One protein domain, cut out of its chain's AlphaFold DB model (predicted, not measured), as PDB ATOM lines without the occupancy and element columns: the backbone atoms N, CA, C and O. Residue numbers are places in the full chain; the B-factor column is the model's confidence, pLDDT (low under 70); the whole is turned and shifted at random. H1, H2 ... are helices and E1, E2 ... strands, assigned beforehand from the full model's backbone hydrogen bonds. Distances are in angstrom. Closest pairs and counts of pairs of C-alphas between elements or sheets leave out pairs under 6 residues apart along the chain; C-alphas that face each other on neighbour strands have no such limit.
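What this domain is: This is residues 8 to 115 of the 1123 residues of the protein "MBG_2 domain-containing protein" of Coriobacteriaceae bacterium CHKCI002 (UniProt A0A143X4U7). The model is a long, flattened and only partly closed sandwich: one twisted sheet of four strands, E1, E2, E5 and E4, with two small strand pairs, E3 with E7 and E6 with E8, one after the other over one face of it, on the E5 and E4 side. The single helix, H1, sits at one far end, where residues 52 to 57 stick out, and the turn between E1 and E2 makes the other end. The printed part has 108 residues, with eight named strands and one named helix in the order E1 E2 E3 E4 H1 E5 E6 E7 E8, and its class is mostly strand. The large sheet runs E1, E2, E5, E4, all antiparallel. The whole is only just compact, close to loose, with a radius of gyration of the C-alphas of 15.6 A, and it is elongated, spanning 52 by 29 by 17 A.

How they stand to each other: E1, residues 8 to 11, and E2, residues 17 to 22, form a hairpin, with N 10 and O 18 2.8 A apart, within hydrogen-bond range. E2 is the antiparallel neighbour of E5, residues 69 to 78, with N 21 and O 74 at 2.9 A. On the other side of E5 is the edge strand E4, residues 39 to 48, with N 42 and O 75 at 2.8 A; E4 bends by 64 degrees at residue 42. E3, residues 28 to 32, pairs antiparallel with E7, residues 91 to 94, with N 29 and O 93 at 2.9 A. The closest C-alphas of E3 and E5 are those of Gln 31 and Arg 70, 5.4 A apart. E6, residues 84 to 87, pairs antiparallel with E8, residues 111 to 114, with N 87 and O 111 at 2.8 A. The closest C-alphas of E4 and E6 are those of Ile 39 and Tyr 85, 6.2 A apart. H1, residues 56 to 65, is not on the four-stranded sheet, and in it every O i to N i+4 pair is within hydrogen-bond range.

Where its parts are: E1 begins at C-alpha 8, (338.743, 119.182, 296.833). E2 is 16.9 A long, E3 12.3 A, E4 26.0 A, H1 14.0 A and E5 25.8 A from first to last C-alpha. H1 begins at C-alpha 56, (313.206, 134.694, 319.961). E6, E7 and E8 have four residues each, and E8 ends at C-alpha 114, (345.917, 126.147, 305.889).

The domain as a whole: The two C-alphas farthest apart are those of Asp 14 and Gly 54, 53.1 A. The printed part has no cut. The link from E7 to E8, residues 95 to 110, is long. The mean pLDDT of the printed part is 86.1, and residues 101 to 106 are under 70.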
ATOM      1  N   THR A   8     338.363 119.773 298.124       87.25
ATOM      2  CA  THR A   8     338.743 119.182 296.833       87.25
ATOM      3  C   THR A   8     339.708 120.112 296.115       87.25
ATOM      4  O   THR A   8     339.365 121.263 295.854       87.25
ATOM      5  N   LEU A   9     340.902 119.620 295.776       89.12
ATOM      6  CA  LEU A   9     341.883 120.344 294.970       89.12
ATOM      7  C   LEU A   9     341.882 119.803 293.536       89.12
ATOM      8  O   LEU A   9     342.242 118.652 293.307       89.12
ATOM      9  N   VAL A  10     341.514 120.646 292.576       87.00
ATOM     10  CA  VAL A  10     341.642 120.379 291.140       87.00
ATOM     11  C   VAL A  10     342.944 121.007 290.653       87.00
ATOM     12  O   VAL A  10     343.205 122.177 290.933       87.00
ATOM     13  N   VAL A  11     343.759 120.238 289.931       85.25
ATOM     14  CA  VAL A  11     344.988 120.723 289.287       85.25
ATOM     15  C   VAL A  11     344.810 120.607 287.779       85.25
ATOM     16  O   VAL A  11     344.726 119.503 287.241       85.25
ATOM     17  N   ASP A  12     344.728 121.748 287.108       80.19
ATOM     18  CA  ASP A  12     344.530 121.835 285.665       80.19
ATOM     19  C   ASP A  12     345.817 121.531 284.882       80.19
ATOM     20  O   ASP A  12     346.939 121.608 285.389       80.19
ATOM     21  N   SER A  13     345.660 121.216 283.593       74.75
ATOM     22  CA  SER A  13     346.768 120.831 282.696       74.75
ATOM     23  C   SER A  13     347.866 121.893 282.499       74.75
ATOM     24  O   SER A  13     348.948 121.571 282.005       74.75
ATOM     25  N   ASP A  14     347.613 123.150 282.878       78.88
ATOM     26  CA  ASP A  14     348.594 124.243 282.874       78.88
ATOM     27  C   ASP A  14     349.304 124.444 284.229       78.88
ATOM     28  O   ASP A  14     350.180 125.305 284.344       78.88
ATOM     29  N   GLY A  15     348.967 123.627 285.232       79.69
ATOM     30  CA  GLY A  15     349.493 123.691 286.593       79.69
ATOM     31  C   GLY A  15     348.767 124.683 287.504       79.69
ATOM     32  O   GLY A  15     349.269 124.964 288.593       79.69
ATOM     33  N   SER A  16     347.625 125.240 287.086       87.56
ATOM     34  CA  SER A  16     346.771 126.044 287.967       87.56
ATOM     35  C   SER A  16     345.956 125.163 288.928       87.56
ATOM     36  O   SER A  16     345.563 124.046 288.602       87.56
ATOM     37  N   CYS A  17     345.749 125.654 290.154       93.12
ATOM     38  CA  CYS A  17     345.220 124.869 291.276       93.12
ATOM     39  C   CYS A  17     343.962 125.511 291.879       93.12
ATOM     40  O   CYS A  17     344.050 126.589 292.474       93.12
ATOM     41  N   VAL A  18     342.809 124.852 291.766       95.69
ATOM     42  CA  VAL A  18     341.519 125.326 292.294       95.69
ATOM     43  C   VAL A  18     341.081 124.464 293.476       95.69
ATOM     44  O   VAL A  18     340.819 123.275 293.328       95.69
ATOM     45  N   LEU A  19     340.987 125.072 294.656       95.06
ATOM     46  CA  LEU A  19     340.548 124.446 295.900       95.06
ATOM     47  C   LEU A  19     339.077 124.780 296.175       95.06
ATOM     48  O   LEU A  19     338.717 125.951 296.225       95.06
ATOM     49  N   THR A  20     338.241 123.776 296.427       95.06
ATOM     50  CA  THR A  20     336.866 123.956 296.924       95.06
ATOM     51  C   THR A  20     336.771 123.459 298.363       95.06
ATOM     52  O   THR A  20     337.209 122.347 298.643       95.06
ATOM     53  N   VAL A  21     336.237 124.271 299.281       92.50
ATOM     54  CA  VAL A  21     336.197 123.977 300.727       92.50
ATOM     55  C   VAL A  21     334.850 124.332 301.362       92.50
ATOM     56  O   VAL A  21     334.332 125.434 301.171       92.50
ATOM     57  N   ASP A  22     334.312 123.409 302.165       89.50
ATOM     58  CA  ASP A  22     333.044 123.576 302.882       89.50
ATOM     59  C   ASP A  22     333.213 124.230 304.264       89.50
ATOM     60  O   ASP A  22     334.071 123.870 305.075       89.50
ATOM     61  N   LEU A  23     332.319 125.171 304.571       88.00
ATOM     62  CA  LEU A  23     332.319 126.004 305.774       88.00
ATOM     63  C   LEU A  23     331.146 125.644 306.696       88.00
ATOM     64  O   LEU A  23     330.112 126.311 306.755       88.00
ATOM     65  N   VAL A  24     331.319 124.569 307.465       81.62
ATOM     66  CA  VAL A  24     330.237 123.986 308.280       81.62
ATOM     67  C   VAL A  24     329.993 124.672 309.637       81.62
ATOM     68  O   VAL A  24     328.951 124.439 310.251       81.62
ATOM     69  N   ASN A  25     330.891 125.544 310.115       80.25
ATOM     70  CA  ASN A  25     330.822 126.138 311.463       80.25
ATOM     71  C   ASN A  25     329.544 126.996 311.672       80.25
ATOM     72  O   ASN A  25     329.330 127.961 310.932       80.25
ATOM     73  N   PRO A  26     328.669 126.674 312.650       74.38
ATOM     74  CA  PRO A  26     327.436 127.428 312.906       74.38
ATOM     75  C   PRO A  26     327.617 128.588 313.905       74.38
ATOM     76  O   PRO A  26     326.731 129.432 314.055       74.38
ATOM     77  N   VAL A  27     328.747 128.631 314.621       81.19
ATOM     78  CA  VAL A  27     329.027 129.624 315.669       81.19
ATOM     79  C   VAL A  27     329.728 130.841 315.086       81.19
ATOM     80  O   VAL A  27     329.258 131.960 315.270       81.19
ATOM     81  N   PHE A  28     330.822 130.623 314.362       85.81
ATOM     82  CA  PHE A  28     331.565 131.666 313.664       85.81
ATOM     83  C   PHE A  28     331.249 131.540 312.179       85.81
ATOM     84  O   PHE A  28     331.602 130.549 311.544       85.81
ATOM     85  N   THR A  29     330.476 132.496 311.665       88.56
ATOM     86  CA  THR A  29     329.929 132.440 310.305       88.56
ATOM     87  C   THR A  29     330.584 133.486 309.427       88.56
ATOM     88  O   THR A  29     330.568 134.675 309.749       88.56
ATOM     89  N   ILE A  30     331.136 133.052 308.298       90.94
ATOM     90  CA  ILE A  30     331.745 133.952 307.324       90.94
ATOM     91  C   ILE A  30     330.619 134.612 306.519       90.94
ATOM     92  O   ILE A  30     329.712 133.950 306.014       90.94
ATOM     93  N   GLN A  31     330.650 135.941 306.467       89.31
ATOM     94  CA  GLN A  31     329.628 136.806 305.865       89.31
ATOM     95  C   GLN A  31     330.123 137.476 304.582       89.31
ATOM     96  O   GLN A  31     329.327 137.854 303.725       89.31
ATOM     97  N   GLN A  32     331.438 137.645 304.465       90.56
ATOM     98  CA  GLN A  32     332.125 138.193 303.303       90.56
ATOM     99  C   GLN A  32     333.547 137.627 303.276       90.56
ATOM    100  O   GLN A  32     334.155 137.462 304.335       90.56
ATOM    101  N   VAL A  33     334.074 137.390 302.080       92.19
ATOM    102  CA  VAL A  33     335.485 137.078 301.819       92.19
ATOM    103  C   VAL A  33     336.042 138.027 300.764       92.19
ATOM    104  O   VAL A  33     335.279 138.627 299.999       92.19
ATOM    105  N   GLY A  34     337.363 138.155 300.719       93.38
ATOM    106  CA  GLY A  34     338.090 138.837 299.657       93.38
ATOM    107  C   GLY A  34     339.334 138.053 299.242       93.38
ATOM    108  O   GLY A  34     339.706 137.061 299.867       93.38
ATOM    109  N   ASP A  35     339.952 138.500 298.153       96.06
ATOM    110  CA  ASP A  35     341.200 137.934 297.641       96.06
ATOM    111  C   ASP A  35     342.368 138.138 298.610       96.06
ATOM    112  O   ASP A  35     342.404 139.099 299.377       96.06
ATOM    113  N   GLY A  36     343.372 137.269 298.498       94.44
ATOM    114  CA  GLY A  36     344.673 137.433 299.135       94.44
ATOM    115  C   GLY A  36     345.793 137.711 298.137       94.44
ATOM    116  O   GLY A  36     345.634 137.628 296.913       94.44
ATOM    117  N   SER A  37     346.991 137.962 298.654       93.38
ATOM    118  CA  SER A  37     348.196 138.045 297.816       93.38
ATOM    119  C   SER A  37     348.493 136.733 297.057       93.38
ATOM    120  O   SER A  37     348.748 136.784 295.851       93.38
ATOM    121  N   THR A  38     348.370 135.573 297.715       94.62
ATOM    122  CA  THR A  38     348.686 134.222 297.186       94.62
ATOM    123  C   THR A  38     347.460 133.361 296.843       94.62
ATOM    124  O   THR A  38     347.601 132.258 296.321       94.62
ATOM    125  N   ILE A  39     346.245 133.875 297.055       96.56
ATOM    126  CA  ILE A  39     344.974 133.175 296.799       96.56
ATOM    127  C   ILE A  39     343.939 134.135 296.194       96.56
ATOM    128  O   ILE A  39     344.026 135.341 296.417       96.56
ATOM    129  N   THR A  40     342.994 133.653 295.391       97.12
ATOM    130  CA  THR A  40     341.880 134.457 294.847       97.12
ATOM    131  C   THR A  40     340.573 133.692 295.003       97.12
ATOM    132  O   THR A  40     340.534 132.493 294.747       97.12
ATOM    133  N   VAL A  41     339.502 134.373 295.402       96.56
ATOM    134  CA  VAL A  41     338.158 133.796 295.482       96.56
ATOM    135  C   VAL A  41     337.563 133.773 294.074       96.56
ATOM    136  O   VAL A  41     337.375 134.820 293.457       96.56
ATOM    137  N   LEU A  42     337.288 132.578 293.552       96.31
ATOM    138  CA  LEU A  42     336.650 132.391 292.247       96.31
ATOM    139  C   LEU A  42     335.125 132.423 292.359       96.31
ATOM    140  O   LEU A  42     334.472 133.099 291.566       96.31
ATOM    141  N   ASP A  43     334.577 131.709 293.344       96.69
ATOM    142  CA  ASP A  43     333.139 131.640 293.617       96.69
ATOM    143  C   ASP A  43     332.875 131.305 295.096       96.69
ATOM    144  O   ASP A  43     333.791 130.926 295.835       96.69
ATOM    145  N   TYR A  44     331.629 131.463 295.540       95.81
ATOM    146  CA  TYR A  44     331.185 131.040 296.866       95.81
ATOM    147  C   TYR A  44     329.679 130.754 296.916       95.81
ATOM    148  O   TYR A  44     328.861 131.502 296.378       95.81
ATOM    149  N   GLU A  45     329.289 129.718 297.659       95.25
ATOM    150  CA  GLU A  45     327.879 129.432 297.937       95.25
ATOM    151  C   GLU A  45     327.448 129.985 299.298       95.25
ATOM    152  O   GLU A  45     328.225 130.019 300.255       95.25
ATOM    153  N   THR A  46     326.175 130.377 299.419       93.62
ATOM    154  CA  THR A  46     325.592 130.833 300.691       93.62
ATOM    155  C   THR A  46     324.397 129.997 301.116       93.62
ATOM    156  O   THR A  46     323.438 129.852 300.358       93.62
ATOM    157  N   SER A  47     324.389 129.574 302.378       90.56
ATOM    158  CA  SER A  47     323.254 128.911 303.025       90.56
ATOM    159  C   SER A  47     322.542 129.850 304.007       90.56
ATOM    160  O   SER A  47     323.186 130.734 304.579       90.56
ATOM    161  N   PRO A  48     321.232 129.675 304.273       88.94
ATOM    162  CA  PRO A  48     320.556 130.344 305.386       88.94
ATOM    163  C   PRO A  48     321.245 130.052 306.727       88.94
ATOM    164  O   PRO A  48     321.776 128.959 306.928       88.94
ATOM    165  N   ILE A  49     321.212 131.005 307.663       86.38
ATOM    166  CA  ILE A  49     321.520 130.691 309.068       86.38
ATOM    167  C   ILE A  49     320.292 130.038 309.701       86.38
ATOM    168  O   ILE A  49     319.171 130.530 309.558       86.38
ATOM    169  N   GLU A  50     320.515 128.930 310.406       82.06
ATOM    170  CA  GLU A  50     319.481 128.217 311.153       82.06
ATOM    171  C   GLU A  50     318.850 129.124 312.216       82.06
ATOM    172  O   GLU A  50     319.534 129.674 313.081       82.06
ATOM    173  N   GLN A  51     317.525 129.260 312.167       81.69
ATOM    174  CA  GLN A  51     316.765 129.854 313.261       81.69
ATOM    175  C   GLN A  51     316.536 128.808 314.348       81.69
ATOM    176  O   GLN A  51     316.295 127.637 314.060       81.69
ATOM    177  N   LYS A  52     316.588 129.235 315.608       81.75
ATOM    178  CA  LYS A  52     316.360 128.356 316.758       81.75
ATOM    179  C   LYS A  52     314.904 128.415 317.190       81.75
ATOM    180  O   LYS A  52     314.429 129.461 317.639       81.75
ATOM    181  N   ASP A  53     314.204 127.290 317.088       76.75
ATOM    182  CA  ASP A  53     312.828 127.173 317.564       76.75
ATOM    183  C   ASP A  53     312.745 127.456 319.073       76.75
ATOM    184  O   ASP A  53     313.381 126.792 319.891       76.75
ATOM    185  N   GLY A  54     311.947 128.460 319.444       78.44
ATOM    186  CA  GLY A  54     311.749 128.883 320.835       78.44
ATOM    187  C   GLY A  54     312.762 129.899 321.384       78.44
ATOM    188  O   GLY A  54     312.591 130.333 322.520       78.44
ATOM    189  N   ASP A  55     313.760 130.324 320.603       82.94
ATOM    190  CA  ASP A  55     314.758 131.333 320.999       82.94
ATOM    191  C   ASP A  55     314.558 132.642 320.207       82.94
ATOM    192  O   ASP A  55     315.257 132.955 319.237       82.94
ATOM    193  N   GLU A  56     313.528 133.404 320.593       82.50
ATOM    194  CA  GLU A  56     313.206 134.694 319.961       82.50
ATOM    195  C   GLU A  56     314.343 135.722 320.106       82.50
ATOM    196  O   GLU A  56     314.513 136.554 319.216       82.50
ATOM    197  N   GLU A  57     315.146 135.655 321.175       82.69
ATOM    198  CA  GLU A  57     316.256 136.584 321.421       82.69
ATOM    199  C   GLU A  57     317.414 136.346 320.440       82.69
ATOM    200  O   GLU A  57     317.874 137.296 319.802       82.69
ATOM    201  N   TYR A  58     317.816 135.089 320.220       83.25
ATOM    202  CA  TYR A  58     318.797 134.720 319.193       83.25
ATOM    203  C   TYR A  58     318.327 135.105 317.782       83.25
ATOM    204  O   TYR A  58     319.045 135.789 317.044       83.25
ATOM    205  N   ASN A  59     317.096 134.728 317.418       86.12
ATOM    206  CA  ASN A  59     316.547 134.989 316.084       86.12
ATOM    207  C   ASN A  59     316.382 136.498 315.815       86.12
ATOM    208  O   ASN A  59     316.671 136.975 314.714       86.12
ATOM    209  N   GLN A  60     315.960 137.274 316.819       83.44
ATOM    210  CA  GLN A  60     315.857 138.728 316.709       83.44
ATOM    211  C   GLN A  60     317.233 139.410 316.739       83.44
ATOM    212  O   GLN A  60     317.408 140.428 316.071       83.44
ATOM    213  N   GLY A  61     318.227 138.840 317.428       83.38
ATOM    214  CA  GLY A  61     319.626 139.267 317.361       83.38
ATOM    215  C   GLY A  61     320.193 139.185 315.940       83.38
ATOM    216  O   GLY A  61     320.689 140.187 315.425       83.38
ATOM    217  N   LEU A  62     320.031 138.036 315.273       85.19
ATOM    218  CA  LEU A  62     320.401 137.844 313.862       85.19
ATOM    219  C   LEU A  62     319.695 138.850 312.938       85.19
ATOM    220  O   LEU A  62     320.347 139.539 312.150       85.19
ATOM    221  N   ALA A  63     318.374 138.996 313.083       84.00
ATOM    222  CA  ALA A  63     317.585 139.924 312.275       84.00
ATOM    223  C   ALA A  63     317.998 141.397 312.474       84.00
ATOM    224  O   ALA A  63     318.098 142.144 311.501       84.00
ATOM    225  N   ASN A  64     318.284 141.812 313.714       84.88
ATOM    226  CA  ASN A  64     318.751 143.164 314.037       84.88
ATOM    227  C   ASN A  64     320.165 143.443 313.502       84.88
ATOM    228  O   ASN A  64     320.452 144.570 313.101       84.88
ATOM    229  N   ALA A  65     321.034 142.428 313.472       81.19
ATOM    230  CA  ALA A  65     322.359 142.507 312.859       81.19
ATOM    231  C   ALA A  65     322.320 142.477 311.315       81.19
ATOM    232  O   ALA A  65     323.343 142.711 310.671       81.19
ATOM    233  N   GLY A  66     321.153 142.208 310.715       85.56
ATOM    234  CA  GLY A  66     320.985 142.079 309.266       85.56
ATOM    235  C   GLY A  66     321.570 140.787 308.692       85.56
ATOM    236  O   GLY A  66     321.883 140.745 307.505       85.56
ATOM    237  N   ILE A  67     321.737 139.752 309.521       86.94
ATOM    238  CA  ILE A  67     322.356 138.481 309.142       86.94
ATOM    239  C   ILE A  67     321.264 137.428 308.910       86.94
ATOM    240  O   ILE A  67     320.547 137.052 309.834       86.94
ATOM    241  N   SER A  68     321.149 136.940 307.673       87.00
ATOM    242  CA  SER A  68     320.193 135.888 307.278       87.00
ATOM    243  C   SER A  68     320.843 134.657 306.642       87.00
ATOM    244  O   SER A  68     320.199 133.619 306.506       87.00
ATOM    245  N   THR A  69     322.104 134.769 306.236       90.38
ATOM    246  CA  THR A  69     322.862 133.755 305.494       90.38
ATOM    247  C   THR A  69     324.289 133.666 306.030       90.38
ATOM    248  O   THR A  69     324.751 134.561 306.737       90.38
ATOM    249  N   ARG A  70     324.989 132.588 305.694       92.00
ATOM    250  CA  ARG A  70     326.436 132.416 305.850       92.00
ATOM    251  C   ARG A  70     327.009 131.911 304.533       92.00
ATOM    252  O   ARG A  70     326.304 131.209 303.807       92.00
ATOM    253  N   ILE A  71     328.265 132.222 304.244       94.00
ATOM    254  CA  ILE A  71     329.003 131.508 303.203       94.00
ATOM    255  C   ILE A  71     329.193 130.066 303.691       94.00
ATOM    256  O   ILE A  71     329.643 129.849 304.816       94.00
ATOM    257  N   SER A  72     328.761 129.101 302.879       93.12
ATOM    258  CA  SER A  72     328.782 127.664 303.187       93.12
ATOM    259  C   SER A  72     329.821 126.890 302.384       93.12
ATOM    260  O   SER A  72     330.222 125.825 302.836       93.12
ATOM    261  N   GLN A  73     330.288 127.428 301.256       95.00
ATOM    262  CA  GLN A  73     331.376 126.858 300.459       95.00
ATOM    263  C   GLN A  73     332.178 127.987 299.802       95.00
ATOM    264  O   GLN A  73     331.609 129.024 299.453       95.00
ATOM    265  N   LEU A  74     333.486 127.788 299.636       96.38
ATOM    266  CA  LEU A  74     334.383 128.666 298.881       96.38
ATOM    267  C   LEU A  74     335.063 127.884 297.758       96.38
ATOM    268  O   LEU A  74     335.562 126.789 298.005       96.38
ATOM    269  N   THR A  75     335.179 128.492 296.578       96.62
ATOM    270  CA  THR A  75     336.035 128.022 295.481       96.62
ATOM    271  C   THR A  75     337.165 129.027 295.276       96.62
ATOM    272  O   THR A  75     336.927 130.213 295.039       96.62
ATOM    273  N   LEU A  76     338.409 128.570 295.402       96.94
ATOM    274  CA  LEU A  76     339.598 129.395 295.594       96.94
ATOM    275  C   LEU A  76     340.700 129.007 294.598       96.94
ATOM    276  O   LEU A  76     341.149 127.867 294.572       96.94
ATOM    277  N   GLN A  77     341.197 129.964 293.817       97.00
ATOM    278  CA  GLN A  77     342.408 129.801 293.016       97.00
ATOM    279  C   GLN A  77     343.637 129.974 293.910       97.00
ATOM    280  O   GLN A  77     343.913 131.083 294.377       97.00
ATOM    281  N   LEU A  78     344.417 128.911 294.086       96.44
ATOM    282  CA  LEU A  78     345.749 128.988 294.681       96.44
ATOM    283  C   LEU A  78     346.724 129.527 293.617       96.44
ATOM    284  O   LEU A  78     346.700 129.074 292.467       96.44
ATOM    285  N   LYS A  79     347.541 130.530 293.971       93.62
ATOM    286  CA  LYS A  79     348.540 131.153 293.068       93.62
ATOM    287  C   LYS A  79     349.942 130.563 293.243       93.62
ATOM    288  O   LYS A  79     350.803 130.766 292.389       93.62
ATOM    289  N   ASP A  80     350.164 129.857 294.345       91.56
ATOM    290  CA  ASP A  80     351.344 129.052 294.637       91.56
ATOM    291  C   ASP A  80     350.935 127.792 295.423       91.56
ATOM    292  O   ASP A  80     349.747 127.527 295.601       91.56
ATOM    293  N   LEU A  81     351.923 126.996 295.837       90.31
ATOM    294  CA  LEU A  81     351.757 125.775 296.633       90.31
ATOM    295  C   LEU A  81     352.431 125.923 298.008       90.31
ATOM    296  O   LEU A  81     353.129 125.024 298.473       90.31
ATOM    297  N   SER A  82     352.287 127.091 298.640       89.69
ATOM    298  CA  SER A  82     352.822 127.355 299.986       89.69
ATOM    299  C   SER A  82     352.183 126.494 301.079       89.69
ATOM    300  O   SER A  82     352.818 126.254 302.105       89.69
ATOM    301  N   GLY A  83     350.936 126.058 300.871       89.69
ATOM    302  CA  GLY A  83     350.125 125.365 301.876       89.69
ATOM    303  C   GLY A  83     349.527 126.286 302.946       89.69
ATOM    304  O   GLY A  83     348.778 125.808 303.787       89.69
ATOM    305  N   VAL A  84     349.817 127.593 302.912       91.44
ATOM    306  CA  VAL A  84     349.308 128.588 303.870       91.44
ATOM    307  C   VAL A  84     348.942 129.857 303.110       91.44
ATOM    308  O   VAL A  84     349.809 130.547 302.568       91.44
ATOM    309  N   TYR A  85     347.653 130.185 303.082       94.31
ATOM    310  CA  TYR A  85     347.118 131.338 302.359       94.31
ATOM    311  C   TYR A  85     346.350 132.257 303.307       94.31
ATOM    312  O   TYR A  85     345.847 131.811 304.330       94.31
ATOM    313  N   VAL A  86     346.221 133.536 302.954       94.69
ATOM    314  CA  VAL A  86     345.468 134.522 303.748       94.69
ATOM    315  C   VAL A  86     344.421 135.174 302.854       94.69
ATOM    316  O   VAL A  86     344.775 135.763 301.835       94.69
ATOM    317  N   LEU A  87     343.144 135.067 303.220       94.38
ATOM    318  CA  LEU A  87     342.035 135.788 302.589       94.38
ATOM    319  C   LEU A  87     341.878 137.152 303.269       94.38
ATOM    320  O   LEU A  87     341.534 137.212 304.450       94.38
ATOM    321  N   GLU A  88     342.109 138.246 302.544       92.62
ATOM    322  CA  GLU A  88     342.053 139.607 303.092       92.62
ATOM    323  C   GLU A  88     340.640 140.209 302.962       92.62
ATOM    324  O   GLU A  88     339.870 139.857 302.066       92.62
ATOM    325  N   ASN A  89     340.303 141.203 303.791       89.94
ATOM    326  CA  ASN A  89     339.017 141.933 303.734       89.94
ATOM    327  C   ASN A  89     337.766 141.048 303.948       89.94
ATOM    328  O   ASN A  89     336.674 141.336 303.438       89.94
ATOM    329  N   CYS A  90     337.924 139.978 304.719       89.31
ATOM    330  CA  CYS A  90     336.852 139.119 305.189       89.31
ATOM    331  C   CYS A  90     335.988 139.811 306.255       89.31
ATOM    332  O   CYS A  90     336.388 140.779 306.905       89.31
ATOM    333  N   LYS A  91     334.779 139.282 306.460       88.19
ATOM    334  CA  LYS A  91     333.892 139.668 307.560       88.19
ATOM    335  C   LYS A  91     333.287 138.427 308.195       88.19
ATOM    336  O   LYS A  91     332.595 137.663 307.523       88.19
ATOM    337  N   GLU A  92     333.472 138.282 309.498       87.25
ATOM    338  CA  GLU A  92     332.871 137.217 310.298       87.25
ATOM    339  C   GLU A  92     331.717 137.750 311.170       87.25
ATOM    340  O   GLU A  92     331.671 138.929 311.531       87.25
ATOM    341  N   TYR A  93     330.767 136.881 311.513       87.19
ATOM    342  CA  TYR A  93     329.748 137.126 312.530       87.19
ATOM    343  C   TYR A  93     329.655 135.936 313.493       87.19
ATOM    344  O   TYR A  93     329.356 134.807 313.086       87.19
ATOM    345  N   ALA A  94     329.880 136.205 314.779       87.50
ATOM    346  CA  ALA A  94     329.806 135.227 315.857       87.50
ATOM    347  C   ALA A  94     328.360 135.124 316.377       87.50
ATOM    348  O   ALA A  94     327.904 135.958 317.164       87.50
ATOM    349  N   THR A  95     327.623 134.099 315.942       82.62
ATOM    350  CA  THR A  95     326.168 133.974 316.145       82.62
ATOM    351  C   THR A  95     325.771 133.843 317.616       82.62
ATOM    352  O   THR A  95     324.742 134.378 318.016       82.62
ATOM    353  N   THR A  96     326.598 133.203 318.445       77.44
ATOM    354  CA  THR A  96     326.378 133.075 319.900       77.44
ATOM    355  C   THR A  96     326.757 134.326 320.693       77.44
ATOM    356  O   THR A  96     326.312 134.478 321.827       77.44
ATOM    357  N   LEU A  97     327.575 135.214 320.119       76.94
ATOM    358  CA  LEU A  97     328.046 136.450 320.755       76.94
ATOM    359  C   LEU A  97     327.309 137.700 320.247       76.94
ATOM    360  O   LEU A  97     327.478 138.776 320.819       76.94
ATOM    361  N   GLY A  98     326.514 137.573 319.180       78.19
ATOM    362  CA  GLY A  98     325.709 138.656 318.615       78.19
ATOM    363  C   GLY A  98     326.532 139.799 318.014       78.19
ATOM    364  O   GLY A  98     326.126 140.955 318.117       78.19
ATOM    365  N   THR A  99     327.716 139.514 317.458       76.19
ATOM    366  CA  THR A  99     328.663 140.555 317.025       76.19
ATOM    367  C   THR A  99     329.471 140.187 315.776       76.19
ATOM    368  O   THR A  99     329.814 139.025 315.566       76.19
ATOM    369  N   SER A 100     329.811 141.208 314.983       70.00
ATOM    370  CA  SER A 100     330.827 141.178 313.915       70.00
ATOM    371  C   SER A 100     331.979 142.158 314.171       70.00
ATOM    372  O   SER A 100     332.618 142.576 313.217       70.00
ATOM    373  N   ASP A 101     332.144 142.656 315.399       64.19
ATOM    374  CA  ASP A 101     332.968 143.834 315.729       64.19
ATOM    375  C   ASP A 101     334.487 143.608 315.534       64.19
ATOM    376  O   ASP A 101     335.113 142.962 316.386       64.19
ATOM    377  N   PRO A 102     335.108 144.176 314.475       54.34
ATOM    378  CA  PRO A 102     336.552 144.108 314.266       54.34
ATOM    379  C   PRO A 102     337.274 145.268 314.976       54.34
ATOM    380  O   PRO A 102     338.462 145.170 315.277       54.34
ATOM    381  N   ASP A 103     336.566 146.358 315.295       49.12
ATOM    382  CA  ASP A 103     337.127 147.608 315.822       49.12
ATOM    383  C   ASP A 103     337.595 147.470 317.286       49.12
ATOM    384  O   ASP A 103     338.423 148.252 317.757       49.12
ATOM    385  N   ASN A 104     337.119 146.444 318.003       55.38
ATOM    386  CA  ASN A 104     337.652 146.020 319.306       55.38
ATOM    387  C   ASN A 104     338.756 144.941 319.225       55.38
ATOM    388  O   ASN A 104     339.173 144.432 320.269       55.38
ATOM    389  N   GLY A 105     339.221 144.560 318.029       57.38
ATOM    390  CA  GLY A 105     340.287 143.563 317.839       57.38
ATOM    391  C   GLY A 105     339.928 142.157 318.334       57.38
ATOM    392  O   GLY A 105     340.799 141.431 318.810       57.38
ATOM    393  N   ARG A 106     338.635 141.802 318.304       62.50
ATOM    394  CA  ARG A 106     338.115 140.515 318.803       62.50
ATOM    395  C   ARG A 106     337.917 139.461 317.722       62.50
ATOM    396  O   ARG A 106     337.984 138.283 318.050       62.50
ATOM    397  N   LEU A 107     337.666 139.887 316.488       70.12
ATOM    398  CA  LEU A 107     337.557 139.054 315.291       70.12
ATOM    399  C   LEU A 107     338.502 139.629 314.230       70.12
ATOM    400  O   LEU A 107     338.738 140.840 314.211       70.12
ATOM    401  N   SER A 108     339.060 138.767 313.382       70.62
ATOM    402  CA  SER A 108     339.987 139.176 312.322       70.62
ATOM    403  C   SER A 108     339.236 139.622 311.062       70.62
ATOM    404  O   SER A 108     338.171 139.090 310.751       70.62
ATOM    405  N   ASN A 109     339.812 140.575 310.325       79.62
ATOM    406  CA  ASN A 109     339.394 140.886 308.950       79.62
ATOM    407  C   ASN A 109     340.134 140.022 307.915       79.62
ATOM    408  O   ASN A 109     339.769 140.041 306.745       79.62
ATOM    409  N   ASP A 110     341.150 139.275 308.341       89.06
ATOM    410  CA  ASP A 110     341.943 138.389 307.492       89.06
ATOM    411  C   ASP A 110     341.794 136.950 308.012       89.06
ATOM    412  O   ASP A 110     341.821 136.733 309.229       89.06
ATOM    413  N   LEU A 111     341.586 135.983 307.119       89.44
ATOM    414  CA  LEU A 111     341.364 134.577 307.470       89.44
ATOM    415  C   LEU A 111     342.452 133.692 306.864       89.44
ATOM    416  O   LEU A 111     342.620 133.666 305.644       89.44
ATOM    417  N   ASP A 112     343.145 132.946 307.720       90.56
ATOM    418  CA  ASP A 112     344.144 131.968 307.300       90.56
ATOM    419  C   ASP A 112     343.454 130.707 306.746       90.56
ATOM    420  O   ASP A 112     342.492 130.188 307.319       90.56
ATOM    421  N   VAL A 113     343.953 130.220 305.612       91.06
ATOM    422  CA  VAL A 113     343.544 128.978 304.952       91.06
ATOM    423  C   VAL A 113     344.775 128.080 304.886       91.06
ATOM    424  O   VAL A 113     345.594 128.193 303.972       91.06
ATOM    425  N   ASP A 114     344.902 127.198 305.874       90.88
ATOM    426  CA  ASP A 114     345.917 126.147 305.889       90.88
ATOM    427  C   ASP A 114     345.447 124.963 305.033       90.88
ATOM    428  O   ASP A 114     344.346 124.437 305.214       90.88
ATOM    429  N   VAL A 115     346.289 124.538 304.092       89.88
ATOM    430  CA  VAL A 115     346.029 123.435 303.160       89.88
ATOM    431  C   VAL A 115     347.157 122.424 303.286       89.88
ATOM    432  O   VAL A 115     348.288 122.680 302.866       89.88
TER     433      VAL A 115